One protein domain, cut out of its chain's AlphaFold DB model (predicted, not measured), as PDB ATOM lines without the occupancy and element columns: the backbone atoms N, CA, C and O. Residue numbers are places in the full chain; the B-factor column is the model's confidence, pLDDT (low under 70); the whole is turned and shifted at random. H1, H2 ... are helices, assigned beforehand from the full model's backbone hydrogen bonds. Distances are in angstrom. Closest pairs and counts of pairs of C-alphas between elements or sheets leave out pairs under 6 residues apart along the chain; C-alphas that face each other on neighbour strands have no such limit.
ATOM      1  N   ARG A  20      54.506  -7.595  35.855       44.28
ATOM      2  CA  ARG A  20      53.773  -7.514  34.578       44.28
ATOM      3  C   ARG A  20      52.807  -8.689  34.420       44.28
ATOM      4  O   ARG A  20      51.725  -8.522  33.856       44.28
ATOM      5  N   ASP A  21      53.170  -9.813  35.013       40.97
ATOM      6  CA  ASP A  21      52.455 -11.079  34.993       40.97
ATOM      7  C   ASP A  21      51.103 -10.977  35.735       40.97
ATOM      8  O   ASP A  21      50.084 -11.512  35.293       40.97
ATOM      9  N   ILE A  22      51.039 -10.180  36.813       43.12
ATOM     10  CA  ILE A  22      49.812  -9.950  37.602       43.12
ATOM     11  C   ILE A  22      48.806  -9.095  36.818       43.12
ATOM     12  O   ILE A  22      47.600  -9.349  36.854       43.12
ATOM     13  N   LEU A  23      49.289  -8.089  36.082       43.59
ATOM     14  CA  LEU A  23      48.448  -7.174  35.300       43.59
ATOM     15  C   LEU A  23      47.800  -7.850  34.089       43.59
ATOM     16  O   LEU A  23      46.704  -7.469  33.672       43.59
ATOM     17  N   ALA A  24      48.445  -8.861  33.530       45.84
ATOM     18  CA  ALA A  24      47.901  -9.579  32.394       45.84
ATOM     19  C   ALA A  24      46.941 -10.698  32.779       45.84
ATOM     20  O   ALA A  24      45.922 -10.881  32.112       45.84
ATOM     21  N   PHE A  25      47.206 -11.389  33.891       42.97
ATOM     22  CA  PHE A  25      46.233 -12.315  34.460       42.97
ATOM     23  C   PHE A  25      44.910 -11.603  34.760       42.97
ATOM     24  O   PHE A  25      43.829 -12.051  34.374       42.97
ATOM     25  N   ALA A  26      45.022 -10.433  35.382       43.97
ATOM     26  CA  ALA A  26      43.920  -9.531  35.633       43.97
ATOM     27  C   ALA A  26      43.125  -9.254  34.331       43.97
ATOM     28  O   ALA A  26      41.902  -9.420  34.274       43.97
ATOM     29  N   TYR A  27      43.817  -8.902  33.250       46.00
ATOM     30  CA  TYR A  27      43.199  -8.594  31.961       46.00
ATOM     31  C   TYR A  27      42.445  -9.785  31.331       46.00
ATOM     32  O   TYR A  27      41.326  -9.620  30.831       46.00
ATOM     33  N   ALA A  28      43.016 -10.992  31.385       43.72
ATOM     34  CA  ALA A  28      42.385 -12.208  30.865       43.72
ATOM     35  C   ALA A  28      41.145 -12.628  31.684       43.72
ATOM     36  O   ALA A  28      40.117 -13.016  31.113       43.72
ATOM     37  N   ALA A  29      41.201 -12.469  33.011       45.81
ATOM     38  CA  ALA A  29      40.064 -12.693  33.901       45.81
ATOM     39  C   ALA A  29      38.918 -11.699  33.623       45.81
ATOM     40  O   ALA A  29      37.760 -12.103  33.513       45.81
ATOM     41  N   ALA A  30      39.230 -10.419  33.395       42.66
ATOM     42  CA  ALA A  30      38.236  -9.386  33.093       42.66
ATOM     43  C   ALA A  30      37.522  -9.586  31.738       42.66
ATOM     44  O   ALA A  30      36.331  -9.296  31.615       42.66
ATOM     45  N   ARG A  31      38.209 -10.116  30.715       43.38
ATOM     46  CA  ARG A  31      37.565 -10.471  29.430       43.38
ATOM     47  C   ARG A  31      36.687 -11.715  29.537       43.38
ATOM     48  O   ARG A  31      35.646 -11.778  28.884       43.38
ATOM     49  N   SER A  32      37.069 -12.675  30.376       45.66
ATOM     50  CA  SER A  32      36.227 -13.836  30.693       45.66
ATOM     51  C   SER A  32      34.963 -13.407  31.451       45.66
ATOM     52  O   SER A  32      33.864 -13.866  31.131       45.66
ATOM     53  N   ALA A  33      35.089 -12.422  32.351       40.19
ATOM     54  CA  ALA A  33      33.972 -11.825  33.083       40.19
ATOM     55  C   ALA A  33      32.893 -11.218  32.160       40.19
ATOM     56  O   ALA A  33      31.707 -11.334  32.443       40.19
ATOM     57  N   THR A  34      33.256 -10.679  30.989       42.91
ATOM     58  CA  THR A  34      32.275 -10.098  30.050       42.91
ATOM     59  C   THR A  34      31.394 -11.153  29.356       42.91
ATOM     60  O   THR A  34      30.277 -10.860  28.923       42.91
ATOM     61  N   GLY A  35      31.886 -12.392  29.223       41.72
ATOM     62  CA  GLY A  35      31.087 -13.543  28.784       41.72
ATOM     63  C   GLY A  35      30.203 -14.091  29.908       41.72
ATOM     64  O   GLY A  35      29.048 -14.452  29.673       41.72
ATOM     65  N   ILE A  36      30.736 -14.062  31.131       46.69
ATOM     66  CA  ILE A  36      30.060 -14.421  32.378       46.69
ATOM     67  C   ILE A  36      28.913 -13.445  32.684       46.69
ATOM     68  O   ILE A  36      27.860 -13.911  33.088       46.69
ATOM     69  N   ASP A  37      29.010 -12.146  32.382       43.06
ATOM     70  CA  ASP A  37      27.955 -11.144  32.645       43.06
ATOM     71  C   ASP A  37      26.573 -11.536  32.097       43.06
ATOM     72  O   ASP A  37      25.545 -11.301  32.732       43.06
ATOM     73  N   LYS A  38      26.522 -12.176  30.922       42.91
ATOM     74  CA  LYS A  38      25.254 -12.626  30.322       42.91
ATOM     75  C   LYS A  38      24.680 -13.860  31.016       42.91
ATOM     76  O   LYS A  38      23.462 -13.997  31.095       42.91
ATOM     77  N   GLN A  39      25.544 -14.749  31.504       40.81
ATOM     78  CA  GLN A  39      25.153 -15.946  32.250       40.81
ATOM     79  C   GLN A  39      24.806 -15.594  33.702       40.81
ATOM     80  O   GLN A  39      23.793 -16.057  34.215       40.81
ATOM     81  N   MET A  40      25.565 -14.690  34.318       43.84
ATOM     82  CA  MET A  40      25.318 -14.137  35.644       43.84
ATOM     83  C   MET A  40      24.034 -13.334  35.687       43.84
ATOM     84  O   MET A  40      23.318 -13.473  36.658       43.84
ATOM     85  N   LEU A  41      23.655 -12.590  34.642       45.88
ATOM     86  CA  LEU A  41      22.346 -11.927  34.617       45.88
ATOM     87  C   LEU A  41      21.186 -12.943  34.669       45.88
ATOM     88  O   LEU A  41      20.171 -12.710  35.331       45.88
ATOM     89  N   ALA A  42      21.331 -14.089  33.995       41.12
ATOM     90  CA  ALA A  42      20.338 -15.161  34.023       41.12
ATOM     91  C   ALA A  42      20.324 -15.893  35.377       41.12
ATOM     92  O   ALA A  42      19.251 -16.125  35.931       41.12
ATOM     93  N   ASP A  62      16.237 -10.012  54.550       72.50
ATOM     94  CA  ASP A  62      16.996 -10.181  53.291       72.50
ATOM     95  C   ASP A  62      18.171  -9.168  53.126       72.50
ATOM     96  O   ASP A  62      18.540  -8.772  52.019       72.50
ATOM     97  N   PHE A  63      18.744  -8.655  54.220       82.44
ATOM     98  CA  PHE A  63      19.844  -7.699  54.237       82.44
ATOM     99  C   PHE A  63      21.131  -8.282  53.662       82.44
ATOM    100  O   PHE A  63      21.907  -7.521  53.088       82.44
ATOM    101  N   GLU A  64      21.362  -9.593  53.757       85.31
ATOM    102  CA  GLU A  64      22.521 -10.220  53.123       85.31
ATOM    103  C   GLU A  64      22.391 -10.200  51.593       85.31
ATOM    104  O   GLU A  64      23.366  -9.918  50.900       85.31
ATOM    105  N   LEU A  65      21.176 -10.408  51.068       81.12
ATOM    106  CA  LEU A  65      20.862 -10.265  49.642       81.12
ATOM    107  C   LEU A  65      20.959  -8.811  49.175       81.12
ATOM    108  O   LEU A  65      21.438  -8.538  48.076       81.12
ATOM    109  N   LEU A  66      20.509  -7.860  49.997       86.06
ATOM    110  CA  LEU A  66      20.628  -6.435  49.681       86.06
ATOM    111  C   LEU A  66      22.092  -5.984  49.662       86.06
ATOM    112  O   LEU A  66      22.478  -5.236  48.764       86.06
ATOM    113  N   LEU A  67      22.908  -6.454  50.611       89.25
ATOM    114  CA  LEU A  67      24.338  -6.161  50.650       89.25
ATOM    115  C   LEU A  67      25.057  -6.746  49.427       89.25
ATOM    116  O   LEU A  67      25.821  -6.032  48.783       89.25
ATOM    117  N   ASP A  68      24.764  -7.995  49.066       86.19
ATOM    118  CA  ASP A  68      25.301  -8.650  47.867       86.19
ATOM    119  C   ASP A  68      24.862  -7.956  46.560       86.19
ATOM    120  O   ASP A  68      25.653  -7.764  45.632       86.19
ATOM    121  N   SER A  69      23.616  -7.480  46.493       84.50
ATOM    122  CA  SER A  69      23.137  -6.727  45.331       84.50
ATOM    123  C   SER A  69      23.809  -5.356  45.208       84.50
ATOM    124  O   SER A  69      24.069  -4.916  44.086       84.50
ATOM    125  N   GLU A  70      24.057  -4.651  46.315       89.44
ATOM    126  CA  GLU A  70      24.776  -3.368  46.293       89.44
ATOM    127  C   GLU A  70      26.257  -3.572  45.943       89.44
ATOM    128  O   GLU A  70      26.803  -2.821  45.134       89.44
ATOM    129  N   LEU A  71      26.874  -4.643  46.451       88.12
ATOM    130  CA  LEU A  71      28.211  -5.095  46.068       88.12
ATOM    131  C   LEU A  71      28.310  -5.335  44.552       88.12
ATOM    132  O   LEU A  71      29.167  -4.764  43.876       88.12
ATOM    133  N   SER A  72      27.388  -6.126  44.003       84.75
ATOM    134  CA  SER A  72      27.320  -6.437  42.572       84.75
ATOM    135  C   SER A  72      27.124  -5.188  41.710       84.75
ATOM    136  O   SER A  72      27.679  -5.085  40.615       84.75
ATOM    137  N   ALA A  73      26.351  -4.210  42.191       85.31
ATOM    138  CA  ALA A  73      26.163  -2.938  41.502       85.31
ATOM    139  C   ALA A  73      27.442  -2.084  41.511       85.31
ATOM    140  O   ALA A  73      27.791  -1.517  40.472       85.31
ATOM    141  N   ALA A  74      28.162  -2.043  42.636       87.44
ATOM    142  CA  ALA A  74      29.405  -1.289  42.774       87.44
ATOM    143  C   ALA A  74      30.489  -1.754  41.787       87.44
ATOM    144  O   ALA A  74      31.196  -0.925  41.217       87.44
ATOM    145  N   VAL A  75      30.575  -3.063  41.524       84.56
ATOM    146  CA  VAL A  75      31.570  -3.636  40.601       84.56
ATOM    147  C   VAL A  75      31.358  -3.174  39.153       84.56
ATOM    148  O   VAL A  75      32.328  -2.954  38.430       84.56
ATOM    149  N   ARG A  76      30.107  -2.961  38.712       82.50
ATOM    150  CA  ARG A  76      29.777  -2.643  37.302       82.50
ATOM    151  C   ARG A  76      30.371  -1.318  36.803       82.50
ATOM    152  O   ARG A  76      30.425  -1.101  35.595       82.50
ATOM    153  N   GLY A  77      30.772  -0.426  37.710       75.94
ATOM    154  CA  GLY A  77      31.370   0.871  37.385       75.94
ATOM    155  C   GLY A  77      32.898   0.898  37.414       75.94
ATOM    156  O   GLY A  77      33.481   1.936  37.103       75.94
ATOM    157  N   LEU A  78      33.545  -0.201  37.806       80.69
ATOM    158  CA  LEU A  78      34.986  -0.232  38.012       80.69
ATOM    159  C   LEU A  78      35.758  -0.403  36.708       80.69
ATOM    160  O   LEU A  78      35.307  -1.045  35.755       80.69
ATOM    161  N   SER A  79      36.971   0.149  36.688       83.75
ATOM    162  CA  SER A  79      37.952  -0.258  35.689       83.75
ATOM    163  C   SER A  79      38.313  -1.736  35.908       83.75
ATOM    164  O   SER A  79      38.207  -2.227  37.036       83.75
ATOM    165  N   PRO A  80      38.784  -2.458  34.875       73.81
ATOM    166  CA  PRO A  80      39.250  -3.827  35.053       73.81
ATOM    167  C   PRO A  80      40.251  -3.955  36.209       73.81
ATOM    168  O   PRO A  80      40.018  -4.738  37.121       73.81
ATOM    169  N   SER A  81      41.308  -3.136  36.246       72.31
ATOM    170  CA  SER A  81      42.332  -3.187  37.302       72.31
ATOM    171  C   SER A  81      41.770  -3.002  38.711       72.31
ATOM    172  O   SER A  81      42.203  -3.690  39.639       72.31
ATOM    173  N   ASP A  82      40.790  -2.112  38.872       80.88
ATOM    174  CA  ASP A  82      40.150  -1.882  40.167       80.88
ATOM    175  C   ASP A  82      39.266  -3.068  40.556       80.88
ATOM    176  O   ASP A  82      39.307  -3.504  41.704       80.88
ATOM    177  N   ALA A  83      38.537  -3.652  39.599       79.88
ATOM    178  CA  ALA A  83      37.724  -4.845  39.820       79.88
ATOM    179  C   ALA A  83      38.575  -6.061  40.228       79.88
ATOM    180  O   ALA A  83      38.184  -6.808  41.124       79.88
ATOM    181  N   ILE A  84      39.761  -6.247  39.636       73.94
ATOM    182  CA  ILE A  84      40.679  -7.325  40.041       73.94
ATOM    183  C   ILE A  84      41.252  -7.077  41.432       73.94
ATOM    184  O   ILE A  84      41.297  -7.999  42.246       73.94
ATOM    185  N   THR A  85      41.671  -5.844  41.719       80.88
ATOM    186  CA  THR A  85      42.195  -5.486  43.043       80.88
ATOM    187  C   THR A  85      41.132  -5.729  44.115       80.88
ATOM    188  O   THR A  85      41.390  -6.426  45.093       80.88
ATOM    189  N   MET A  86      39.910  -5.253  43.871       87.38
ATOM    190  CA  MET A  86      38.745  -5.493  44.717       87.38
ATOM    191  C   MET A  86      38.450  -6.988  44.883       87.38
ATOM    192  O   MET A  86      38.240  -7.433  46.005       87.38
ATOM    193  N   GLY A  87      38.469  -7.773  43.801       83.31
ATOM    194  CA  GLY A  87      38.213  -9.217  43.839       83.31
ATOM    195  C   GLY A  87      39.258 -10.003  44.637       83.31
ATOM    196  O   GLY A  87      38.897 -10.876  45.425       83.31
ATOM    197  N   ARG A  88      40.548  -9.667  44.496       82.81
ATOM    198  CA  ARG A  88      41.634 -10.250  45.303       82.81
ATOM    199  C   ARG A  88      41.433  -9.953  46.787       82.81
ATOM    200  O   ARG A  88      41.497 -10.860  47.613       82.81
ATOM    201  N   ASP A  89      41.182  -8.691  47.114       88.00
ATOM    202  CA  ASP A  89      41.044  -8.252  48.503       88.00
ATOM    203  C   ASP A  89      39.729  -8.771  49.115       88.00
ATOM    204  O   ASP A  89      39.666  -9.048  50.312       88.00
ATOM    205  N   TYR A  90      38.701  -9.011  48.289       89.38
ATOM    206  CA  TYR A  90      37.473  -9.703  48.684       89.38
ATOM    207  C   TYR A  90      37.730 -11.174  49.018       89.38
ATOM    208  O   TYR A  90      37.286 -11.655  50.054       89.38
ATOM    209  N   ALA A  91      38.498 -11.891  48.193       83.62
ATOM    210  CA  ALA A  91      38.879 -13.270  48.495       83.62
ATOM    211  C   ALA A  91      39.677 -13.366  49.811       83.62
ATOM    212  O   ALA A  91      39.442 -14.276  50.604       83.62
ATOM    213  N   ALA A  92      40.563 -12.399  50.077       86.38
ATOM    214  CA  ALA A  92      41.276 -12.304  51.350       86.38
ATOM    215  C   ALA A  92      40.323 -12.039  52.531       86.38
ATOM    216  O   ALA A  92      40.415 -12.720  53.549       86.38
ATOM    217  N   LEU A  93      39.358 -11.123  52.380       91.25
ATOM    218  CA  LEU A  93      38.320 -10.856  53.386       91.25
ATOM    219  C   LEU A  93      37.548 -12.127  53.779       91.25
ATOM    220  O   LEU A  93      37.225 -12.301  54.953       91.25
ATOM    221  N   LEU A  94      37.249 -13.007  52.821       89.00
ATOM    222  CA  LEU A  94      36.513 -14.252  53.075       89.00
ATOM    223  C   LEU A  94      37.348 -15.335  53.774       89.00
ATOM    224  O   LEU A  94      36.770 -16.262  54.341       89.00
ATOM    225  N   ALA A  95      38.678 -15.223  53.747       85.75
ATOM    226  CA  ALA A  95      39.584 -16.120  54.464       85.75
ATOM    227  C   ALA A  95      39.791 -15.715  55.937       85.75
ATOM    228  O   ALA A  95      40.205 -16.541  56.752       85.75
ATOM    229  N   GLU A  96      39.499 -14.461  56.284       87.31
ATOM    230  CA  GLU A  96      39.604 -13.923  57.642       87.31
ATOM    231  C   GLU A  96      38.369 -14.266  58.505       87.31
ATOM    232  O   GLU A  96      37.292 -14.586  57.987       87.31
ATOM    233  N   PRO A  97      38.468 -14.178  59.848       92.38
ATOM    234  CA  PRO A  97      37.309 -14.309  60.724       92.38
ATOM    235  C   PRO A  97      36.188 -13.326  60.357       92.38
ATOM    236  O   PRO A  97      36.432 -12.145  60.102       92.38
ATOM    237  N   ARG A  98      34.937 -13.807  60.390       94.25
ATOM    238  CA  ARG A  98      33.751 -13.014  60.031       94.25
ATOM    239  C   ARG A  98      33.675 -11.751  60.885       94.25
ATOM    240  O   ARG A  98      33.554 -11.841  62.106       94.25
ATOM    241  N   SER A  99      33.728 -10.582  60.247       95.44
ATOM    242  CA  SER A  99      33.798  -9.304  60.955       95.44
ATOM    243  C   SER A  99      33.113  -8.185  60.181       95.44
ATOM    244  O   SER A  99      33.444  -7.909  59.031       95.44
ATOM    245  N   ARG A 100      32.189  -7.481  60.846       96.06
ATOM    246  CA  ARG A 100      31.528  -6.291  60.288       96.06
ATOM    247  C   ARG A 100      32.531  -5.186  59.981       96.06
ATOM    248  O   ARG A 100      32.412  -4.520  58.954       96.06
ATOM    249  N   ASP A 101      33.523  -5.019  60.849       96.62
ATOM    250  CA  ASP A 101      34.570  -4.014  60.683       96.62
ATOM    251  C   ASP A 101      35.445  -4.343  59.474       96.62
ATOM    252  O   ASP A 101      35.793  -3.446  58.712       96.62
ATOM    253  N   ALA A 102      35.730  -5.628  59.240       96.19
ATOM    254  CA  ALA A 102      36.482  -6.062  58.067       96.19
ATOM    255  C   ALA A 102      35.707  -5.798  56.766       96.19
ATOM    256  O   ALA A 102      36.272  -5.228  55.834       96.19
ATOM    257  N   VAL A 103      34.405  -6.119  56.717       96.25
ATOM    258  CA  VAL A 103      33.567  -5.817  55.540       96.25
ATOM    259  C   VAL A 103      33.452  -4.302  55.322       96.25
ATOM    260  O   VAL A 103      33.524  -3.835  54.189       96.25
ATOM    261  N   SER A 104      33.335  -3.516  56.396       96.62
ATOM    262  CA  SER A 104      33.243  -2.049  56.324       96.62
ATOM    263  C   SER A 104      34.545  -1.407  55.841       96.62
ATOM    264  O   SER A 104      34.519  -0.496  55.011       96.62
ATOM    265  N   ALA A 105      35.688  -1.889  56.336       97.25
ATOM    266  CA  ALA A 105      37.008  -1.442  55.906       97.25
ATOM    267  C   ALA A 105      37.223  -1.770  54.427       97.25
ATOM    268  O   ALA A 105      37.554  -0.882  53.645       97.25
ATOM    269  N   TRP A 106      36.931  -3.010  54.035       96.50
ATOM    270  CA  TRP A 106      37.001  -3.448  52.647       96.50
ATOM    271  C   TRP A 106      36.101  -2.601  51.731       96.50
ATOM    272  O   TRP A 106      36.559  -2.102  50.701       96.50
ATOM    273  N   ALA A 107      34.848  -2.348  52.131       95.62
ATOM    274  CA  ALA A 107      33.930  -1.508  51.364       95.62
ATOM    275  C   ALA A 107      34.473  -0.082  51.218       95.62
ATOM    276  O   ALA A 107      34.457   0.469  50.125       95.62
ATOM    277  N   THR A 108      35.024   0.496  52.285       96.81
ATOM    278  CA  THR A 108      35.620   1.842  52.253       96.81
ATOM    279  C   THR A 108      36.815   1.926  51.301       96.81
ATOM    280  O   THR A 108      37.034   2.965  50.681       96.81
ATOM    281  N   THR A 109      37.586   0.846  51.164       96.69
ATOM    282  CA  THR A 109      38.737   0.794  50.258       96.69
ATOM    283  C   THR A 109      38.327   0.694  48.789       96.69
ATOM    284  O   THR A 109      38.949   1.346  47.951       96.69
ATOM    285  N   HIS A 110      37.309  -0.107  48.460       94.69
ATOM    286  CA  HIS A 110      37.017  -0.472  47.066       94.69
ATOM    287  C   HIS A 110      35.732   0.123  46.490       94.69
ATOM    288  O   HIS A 110      35.569   0.164  45.271       94.69
ATOM    289  N   VAL A 111      34.809   0.580  47.333       94.19
ATOM    290  CA  VAL A 111      33.482   1.021  46.905       94.19
ATOM    291  C   VAL A 111      33.397   2.538  46.979       94.19
ATOM    292  O   VAL A 111      33.672   3.156  48.002       94.19
ATOM    293  N   SER A 112      32.989   3.151  45.869       92.94
ATOM    294  CA  SER A 112      32.726   4.589  45.791       92.94
ATOM    295  C   SER A 112      31.262   4.919  46.089       92.94
ATOM    296  O   SER A 112      30.373   4.063  46.064       92.94
ATOM    297  N   GLU A 113      30.987   6.196  46.342       91.81
ATOM    298  CA  GLU A 113      29.611   6.679  46.457       91.81
ATOM    299  C   GLU A 113      28.832   6.527  45.136       91.81
ATOM    300  O   GLU A 113      29.424   6.652  44.060       91.81
ATOM    301  N   PRO A 114      27.503   6.285  45.181       91.25
ATOM    302  CA  PRO A 114      26.632   6.226  46.367       91.25
ATOM    303  C   PRO A 114      26.568   4.846  47.055       91.25
ATOM    304  O   PRO A 114      25.853   4.684  48.047       91.25
ATOM    305  N   HIS A 115      27.236   3.830  46.501       92.56
ATOM    306  CA  HIS A 115      27.136   2.446  46.977       92.56
ATOM    307  C   HIS A 115      27.791   2.265  48.344       92.56
ATOM    308  O   HIS A 115      27.243   1.559  49.187       92.56
ATOM    309  N   LEU A 116      28.892   2.976  48.609       94.19
ATOM    310  CA  LEU A 116      29.580   2.930  49.898       94.19
ATOM    311  C   LEU A 116      28.638   3.281  51.053       94.19
ATOM    312  O   LEU A 116      28.454   2.476  51.966       94.19
ATOM    313  N   SER A 117      27.976   4.440  50.983       91.94
ATOM    314  CA  SER A 117      27.029   4.862  52.018       91.94
ATOM    315  C   SER A 117      25.903   3.844  52.228       91.94
ATOM    316  O   SER A 117      25.492   3.588  53.361       91.94
ATOM    317  N   ARG A 118      25.394   3.229  51.153       92.56
ATOM    318  CA  ARG A 118      24.339   2.206  51.249       92.56
ATOM    319  C   ARG A 118      24.832   0.937  51.928       92.56
ATOM    320  O   ARG A 118      24.155   0.445  52.827       92.56
ATOM    321  N   MET A 119      26.008   0.449  51.544       93.81
ATOM    322  CA  MET A 119      26.611  -0.745  52.129       93.81
ATOM    323  C   MET A 119      26.905  -0.554  53.615       93.81
ATOM    324  O   MET A 119      26.542  -1.411  54.412       93.81
ATOM    325  N   ILE A 120      27.474   0.587  54.016       95.56
ATOM    326  CA  ILE A 120      27.727   0.890  55.433       95.56
ATOM    327  C   ILE A 120      26.417   0.952  56.231       95.56
ATOM    328  O   ILE A 120      26.335   0.411  57.332       95.56
ATOM    329  N   ASN A 121      25.360   1.551  55.676       89.62
ATOM    330  CA  ASN A 121      24.055   1.586  56.339       89.62
ATOM    331  C   ASN A 121      23.432   0.191  56.491       89.62
ATOM    332  O   ASN A 121      22.909  -0.109  57.562       89.62
ATOM    333  N   LEU A 122      23.517  -0.662  55.462       91.81
ATOM    334  CA  LEU A 122      23.087  -2.063  55.538       91.81
ATOM    335  C   LEU A 122      23.881  -2.813  56.611       91.81
ATOM    336  O   LEU A 122      23.292  -3.398  57.517       91.81
ATOM    337  N   LEU A 123      25.211  -2.705  56.582       93.38
ATOM    338  CA  LEU A 123      26.089  -3.325  57.568       93.38
ATOM    339  C   LEU A 123      25.767  -2.878  58.988       93.38
ATOM    340  O   LEU A 123      25.847  -3.701  59.885       93.38
ATOM    341  N   ASN A 124      25.371  -1.626  59.221       91.12
ATOM    342  CA  ASN A 124      25.008  -1.132  60.553       91.12
ATOM    343  C   ASN A 124      23.702  -1.733  61.098       91.12
ATOM    344  O   ASN A 124      23.571  -1.869  62.313       91.12
ATOM    345  N   VAL A 125      22.751  -2.099  60.233       88.38
ATOM    346  CA  VAL A 125      21.451  -2.658  60.652       88.38
ATOM    347  C   VAL A 125      21.406  -4.184  60.644       88.38
ATOM    348  O   VAL A 125      20.526  -4.758  61.280       88.38
ATOM    349  N   MET A 126      22.352  -4.837  59.967       88.06
ATOM    350  CA  MET A 126      22.489  -6.292  59.977       88.06
ATOM    351  C   MET A 126      22.697  -6.819  61.401       88.06
ATOM    352  O   MET A 126      23.409  -6.221  62.212       88.06
ATOM    353  N   SER A 127      22.094  -7.960  61.704       89.88
ATOM    354  CA  SER A 127      22.409  -8.775  62.876       89.88
ATOM    355  C   SER A 127      23.662  -9.625  62.634       89.88
ATOM    356  O   SER A 127      24.168  -9.721  61.514       89.88
ATOM    357  N   ASP A 128      24.163 -10.289  63.677       91.00
ATOM    358  CA  ASP A 128      25.257 -11.259  63.525       91.00
ATOM    359  C   ASP A 128      24.847 -12.456  62.651       91.00
ATOM    360  O   ASP A 128      25.684 -13.024  61.949       91.00
ATOM    361  N   ALA A 129      23.556 -12.811  62.647       88.19
ATOM    362  CA  ALA A 129      23.014 -13.855  61.782       88.19
ATOM    363  C   ALA A 129      23.005 -13.425  60.306       88.19
ATOM    364  O   ALA A 129      23.416 -14.210  59.452       88.19
ATOM    365  N   ASP A 130      22.624 -12.177  60.005       88.12
ATOM    366  CA  ASP A 130      22.680 -11.641  58.635       88.12
ATOM    367  C   ASP A 130      24.132 -11.566  58.139       88.12
ATOM    368  O   ASP A 130      24.432 -11.923  57.001       88.12
ATOM    369  N   LEU A 131      25.063 -11.144  59.006       92.44
ATOM    370  CA  LEU A 131      26.490 -11.102  58.675       92.44
ATOM    371  C   LEU A 131      27.040 -12.507  58.409       92.44
ATOM    372  O   LEU A 131      27.771 -12.714  57.442       92.44
ATOM    373  N   ALA A 132      26.676 -13.488  59.238       91.50
ATOM    374  CA  ALA A 132      27.044 -14.878  59.009       91.50
ATOM    375  C   ALA A 132      26.502 -15.388  57.663       91.50
ATOM    376  O   ALA A 132      27.266 -15.975  56.897       91.50
ATOM    377  N   ALA A 133      25.236 -15.095  57.350       87.19
ATOM    378  CA  ALA A 133      24.600 -15.475  56.093       87.19
ATOM    379  C   ALA A 133      25.281 -14.841  54.867       87.19
ATOM    380  O   ALA A 133      25.469 -15.529  53.860       87.19
ATOM    381  N   PHE A 134      25.718 -13.578  54.963       90.81
ATOM    382  CA  PHE A 134      26.516 -12.913  53.927       90.81
ATOM    383  C   PHE A 134      27.824 -13.664  53.651       90.81
ATOM    384  O   PHE A 134      28.081 -14.029  52.507       90.81
ATOM    385  N   TYR A 135      28.618 -13.961  54.685       92.88
ATOM    386  CA  TYR A 135      29.869 -14.712  54.518       92.88
ATOM    387  C   TYR A 135      29.627 -16.115  53.954       92.88
ATOM    388  O   TYR A 135      30.350 -16.555  53.066       92.88
ATOM    389  N   ASP A 136      28.602 -16.817  54.442       89.88
ATOM    390  CA  ASP A 136      28.258 -18.155  53.960       89.88
ATOM    391  C   ASP A 136      27.872 -18.149  52.474       89.88
ATOM    392  O   ASP A 136      28.254 -19.054  51.731       89.88
ATOM    393  N   ARG A 137      27.132 -17.128  52.026       85.12
ATOM    394  CA  ARG A 137      26.824 -16.907  50.606       85.12
ATOM    395  C   ARG A 137      28.086 -16.587  49.815       85.12
ATOM    396  O   ARG A 137      28.387 -17.297  48.864       85.12
ATOM    397  N   ALA A 138      28.847 -15.592  50.255       85.62
ATOM    398  CA  ALA A 138      30.057 -15.147  49.585       85.62
ATOM    399  C   ALA A 138      31.069 -16.284  49.384       85.62
ATOM    400  O   ALA A 138      31.611 -16.442  48.292       85.62
ATOM    401  N   VAL A 139      31.288 -17.125  50.401       85.69
ATOM    402  CA  VAL A 139      32.149 -18.312  50.289       85.69
ATOM    403  C   VAL A 139      31.595 -19.296  49.261       85.69
ATOM    404  O   VAL A 139      32.349 -19.759  48.413       85.69
ATOM    405  N   ARG A 140      30.295 -19.616  49.288       82.94
ATOM    406  CA  ARG A 140      29.695 -20.522  48.289       82.94
ATOM    407  C   ARG A 140      29.826 -19.994  46.863       82.94
ATOM    408  O   ARG A 140      30.180 -20.761  45.970       82.94
ATOM    409  N   ASP A 141      29.568 -18.708  46.662       77.56
ATOM    410  CA  ASP A 141      29.556 -18.100  45.332       77.56
ATOM    411  C   ASP A 141      30.982 -18.017  44.760       77.56
ATOM    412  O   ASP A 141      31.219 -18.335  43.592       77.56
ATOM    413  N   THR A 142      31.967 -17.701  45.608       74.00
ATOM    414  CA  THR A 142      33.392 -17.668  45.236       74.00
ATOM    415  C   THR A 142      34.037 -19.052  45.125       74.00
ATOM    416  O   THR A 142      34.971 -19.214  44.337       74.00
ATOM    417  N   ALA A 143      33.531 -20.073  45.826       73.94
ATOM    418  CA  ALA A 143      34.119 -21.418  45.858       73.94
ATOM    419  C   ALA A 143      34.183 -22.108  44.488       73.94
ATOM    420  O   ALA A 143      34.990 -23.013  44.301       73.94
ATOM    421  N   THR A 144      33.362 -21.691  43.523       66.31
ATOM    422  CA  THR A 144      33.442 -22.182  42.136       66.31
ATOM    423  C   THR A 144      34.496 -21.445  41.308       66.31
ATOM    424  O   THR A 144      35.081 -22.020  40.395       66.31
ATOM    425  N   GLN A 145      34.771 -20.185  41.645       68.94
ATOM    426  CA  GLN A 145      35.656 -19.306  40.885       68.94
ATOM    427  C   GLN A 145      37.122 -19.511  41.258       68.94
ATOM    428  O   GLN A 145      37.980 -19.483  40.381       68.94
ATOM    429  N   THR A 146      37.430 -19.751  42.537       68.19
ATOM    430  CA  THR A 146      38.819 -19.938  42.987       68.19
ATOM    431  C   THR A 146      39.488 -21.168  42.360       68.19
ATOM    432  O   THR A 146      40.583 -21.007  41.819       68.19
ATOM    433  N   PRO A 147      38.870 -22.369  42.343       67.44
ATOM    434  CA  PRO A 147      39.457 -23.530  41.676       67.44
ATOM    435  C   PRO A 147      39.581 -23.329  40.167       67.44
ATOM    436  O   PRO A 147      40.576 -23.739  39.582       67.44
ATOM    437  N   TRP A 148      38.608 -22.660  39.541       66.69
ATOM    438  CA  TRP A 148      38.657 -22.360  38.111       66.69
ATOM    439  C   TRP A 148      39.802 -21.400  37.766       66.69
ATOM    440  O   TRP A 148      40.571 -21.660  36.844       66.69
ATOM    441  N   ALA A 149      39.967 -20.322  38.536       69.25
ATOM    442  CA  ALA A 149      41.084 -19.398  38.377       69.25
ATOM    443  C   ALA A 149      42.428 -20.111  38.589       69.25
ATOM    444  O   ALA A 149      43.334 -19.937  37.778       69.25
ATOM    445  N   GLY A 150      42.535 -20.948  39.627       69.25
ATOM    446  CA  GLY A 150      43.714 -21.780  39.882       69.25
ATOM    447  C   GLY A 150      44.041 -22.704  38.709       69.25
ATOM    448  O   GLY A 150      45.154 -22.669  38.197       69.25
ATOM    449  N   GLN A 151      43.050 -23.439  38.205       74.00
ATOM    450  CA  GLN A 151      43.207 -24.311  37.039       74.00
ATOM    451  C   GLN A 151      43.662 -23.535  35.795       74.00
ATOM    452  O   GLN A 151      44.548 -23.991  35.072       74.00
ATOM    453  N   MET A 152      43.075 -22.363  35.536       72.38
ATOM    454  CA  MET A 152      43.466 -21.506  34.412       72.38
ATOM    455  C   MET A 152      44.917 -21.038  34.539       72.38
ATOM    456  O   MET A 152      45.642 -21.051  33.547       72.38
ATOM    457  N   PHE A 153      45.354 -20.659  35.743       70.56
ATOM    458  CA  PHE A 153      46.743 -20.289  36.008       70.56
ATOM    459  C   PHE A 153      47.705 -21.447  35.790       70.56
ATOM    460  O   PHE A 153      48.692 -21.285  35.080       70.56
ATOM    461  N   GLU A 154      47.423 -22.603  36.388       76.44
ATOM    462  CA  GLU A 154      48.250 -23.800  36.246       76.44
ATOM    463  C   GLU A 154      48.381 -24.175  34.770       76.44
ATOM    464  O   GLU A 154      49.487 -24.328  34.259       76.44
ATOM    465  N   THR A 155      47.259 -24.198  34.048       75.88
ATOM    466  CA  THR A 155      47.237 -24.462  32.604       75.88
ATOM    467  C   THR A 155      48.060 -23.433  31.831       75.88
ATOM    468  O   THR A 155      48.810 -23.802  30.932       75.88
ATOM    469  N   ALA A 156      47.948 -22.145  32.170       76.12
ATOM    470  CA  ALA A 156      48.694 -21.081  31.508       76.12
ATOM    471  C   ALA A 156      50.202 -21.177  31.760       76.12
ATOM    472  O   ALA A 156      50.969 -20.938  30.835       76.12
ATOM    473  N   ILE A 157      50.636 -21.578  32.960       78.44
ATOM    474  CA  ILE A 157      52.056 -21.810  33.250       78.44
ATOM    475  C   ILE A 157      52.623 -22.833  32.266       78.44
ATOM    476  O   ILE A 157      53.589 -22.527  31.579       78.44
ATOM    477  N   TYR A 158      52.001 -24.004  32.132       78.81
ATOM    478  CA  TYR A 158      52.491 -25.029  31.207       78.81
ATOM    479  C   TYR A 158      52.347 -24.584  29.756       78.81
ATOM    480  O   TYR A 158      53.303 -24.539  28.990       78.81
ATOM    481  N   ALA A 159      51.154 -24.165  29.356       79.06
ATOM    482  CA  ALA A 159      50.885 -23.924  27.954       79.06
ATOM    483  C   ALA A 159      51.600 -22.663  27.412       79.06
ATOM    484  O   ALA A 159      52.013 -22.652  26.253       79.06
ATOM    485  N   CYS A 160      51.844 -21.633  28.223       83.56
ATOM    486  CA  CYS A 160      52.609 -20.464  27.782       83.56
ATOM    487  C   CYS A 160      54.128 -20.679  27.802       83.56
ATOM    488  O   CYS A 160      54.826 -20.011  27.041       83.56
ATOM    489  N   GLN A 161      54.636 -21.606  28.621       83.19
ATOM    490  CA  GLN A 161      56.066 -21.940  28.675       83.19
ATOM    491  C   GLN A 161      56.453 -23.056  27.695       83.19
ATOM    492  O   GLN A 161      57.574 -23.083  27.200       83.19
ATOM    493  N   GLU A 162      55.522 -23.960  27.395       80.38
ATOM    494  CA  GLU A 162      55.801 -25.199  26.663       80.38
ATOM    495  C   GLU A 162      55.070 -25.242  25.322       80.38
ATOM    496  O   GLU A 162      55.609 -25.692  24.323       80.38
ATOM    497  N   SER A 163      53.828 -24.759  25.234       77.12
ATOM    498  CA  SER A 163      53.073 -24.857  23.976       77.12
ATOM    499  C   SER A 163      53.355 -23.711  23.006       77.12
ATOM    500  O   SER A 163      53.122 -23.863  21.807       77.12
TER     501      SER A 163
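AT A GLANCE: This is residues 20 to 42 and 62 to 163 of the 291 residues of a protein of Puniceibacterium sp. IMCC21224 (UniProt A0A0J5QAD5). Four helices, H2, H3, H4 and H5, stand alternately in opposite directions as a small group in which H2 and H3 only come close; H6 slants across the end of the group where H2 and H4 begin, and H1 crosses the beginning of H3 at the other end. H7 follows H6 as an arm, and its residues 157 to 163 stick out free. The printed part has 125 residues with seven named helices, H1 to H7 in chain order, and no named strand; its class is all helix. It is compact by its radius of gyration of the C-alphas, 15.7 A, yet elongated in outline, with spans of 53 by 30 by 26 A.

HOW THE PARTS SIT: The longest helix, H1, residues 20 to 42, touches H3, residues 80 to 95, with its residues 23 to 30 alone. Their lines are about perpendicular at 84 degrees, and the closest C-alphas, those of Ala 26 and Ile 84, are 5.9 A apart. H3 is the hub, touching three helices. It forms a helical hairpin with H4, residues 100 to 110, at 13 degrees, closest at the C-alphas of Met 86 and His 110, 5.8 A. H4 and H5, residues 115 to 125, form another hairpin at 4 degrees, with the C-alphas of Ser 104 and Ile 120 at 6.3 A. H5 touches H2, residues 63 to 75, at a shallow tilt of 15 degrees, opposite ways; the closest C-alphas are those of Leu 67 and Met 119, 6.1 A. H2 and H3 are close but not clearly touching, with the C-alphas of Val 75 and Ala 83 at 6.3 A. H6, residues 128 to 142, touches H2 at a steep tilt of 46 degrees, closest at the C-alphas of Glu 64 and Phe 134, 4.9 A. It also touches H3, with residues 91 to 94 of H3 alone, at 58 degrees; the C-alphas of Leu 94 and Val 139 are 6.6 A apart. H7, residues 145 to 163, meets H6 only through their link and is near H1. In H2 to H7 every O i to N i+4 pair is within hydrogen-bond range; in H1, 15 of 19 are.

IN THESE COORDINATES: H1 begins at C-alpha 20, (53.773, -7.514, 34.578), and measures 34.3 A, with a kink of 44 degrees near residue 35. H2 measures 18.4 A, H3 23.0 A and H6 21.0 A. H4 and H5 measure 15.5 A and 15.7 A. H7, 24.9 A long, ends at C-alpha 163, (53.073, -24.857, 23.976).

THE WHOLE: The C-alphas of Val 125 and Glu 162 are farthest apart, at 53.3 A. Residues 43 to 61 are not printed, and C-alphas 42 and 62 are 20.2 A apart across this cut. The links printed whole are tight. Mean pLDDT of the printed part is 77.5; residues 20 to 42 and 144 to 150 are under 70.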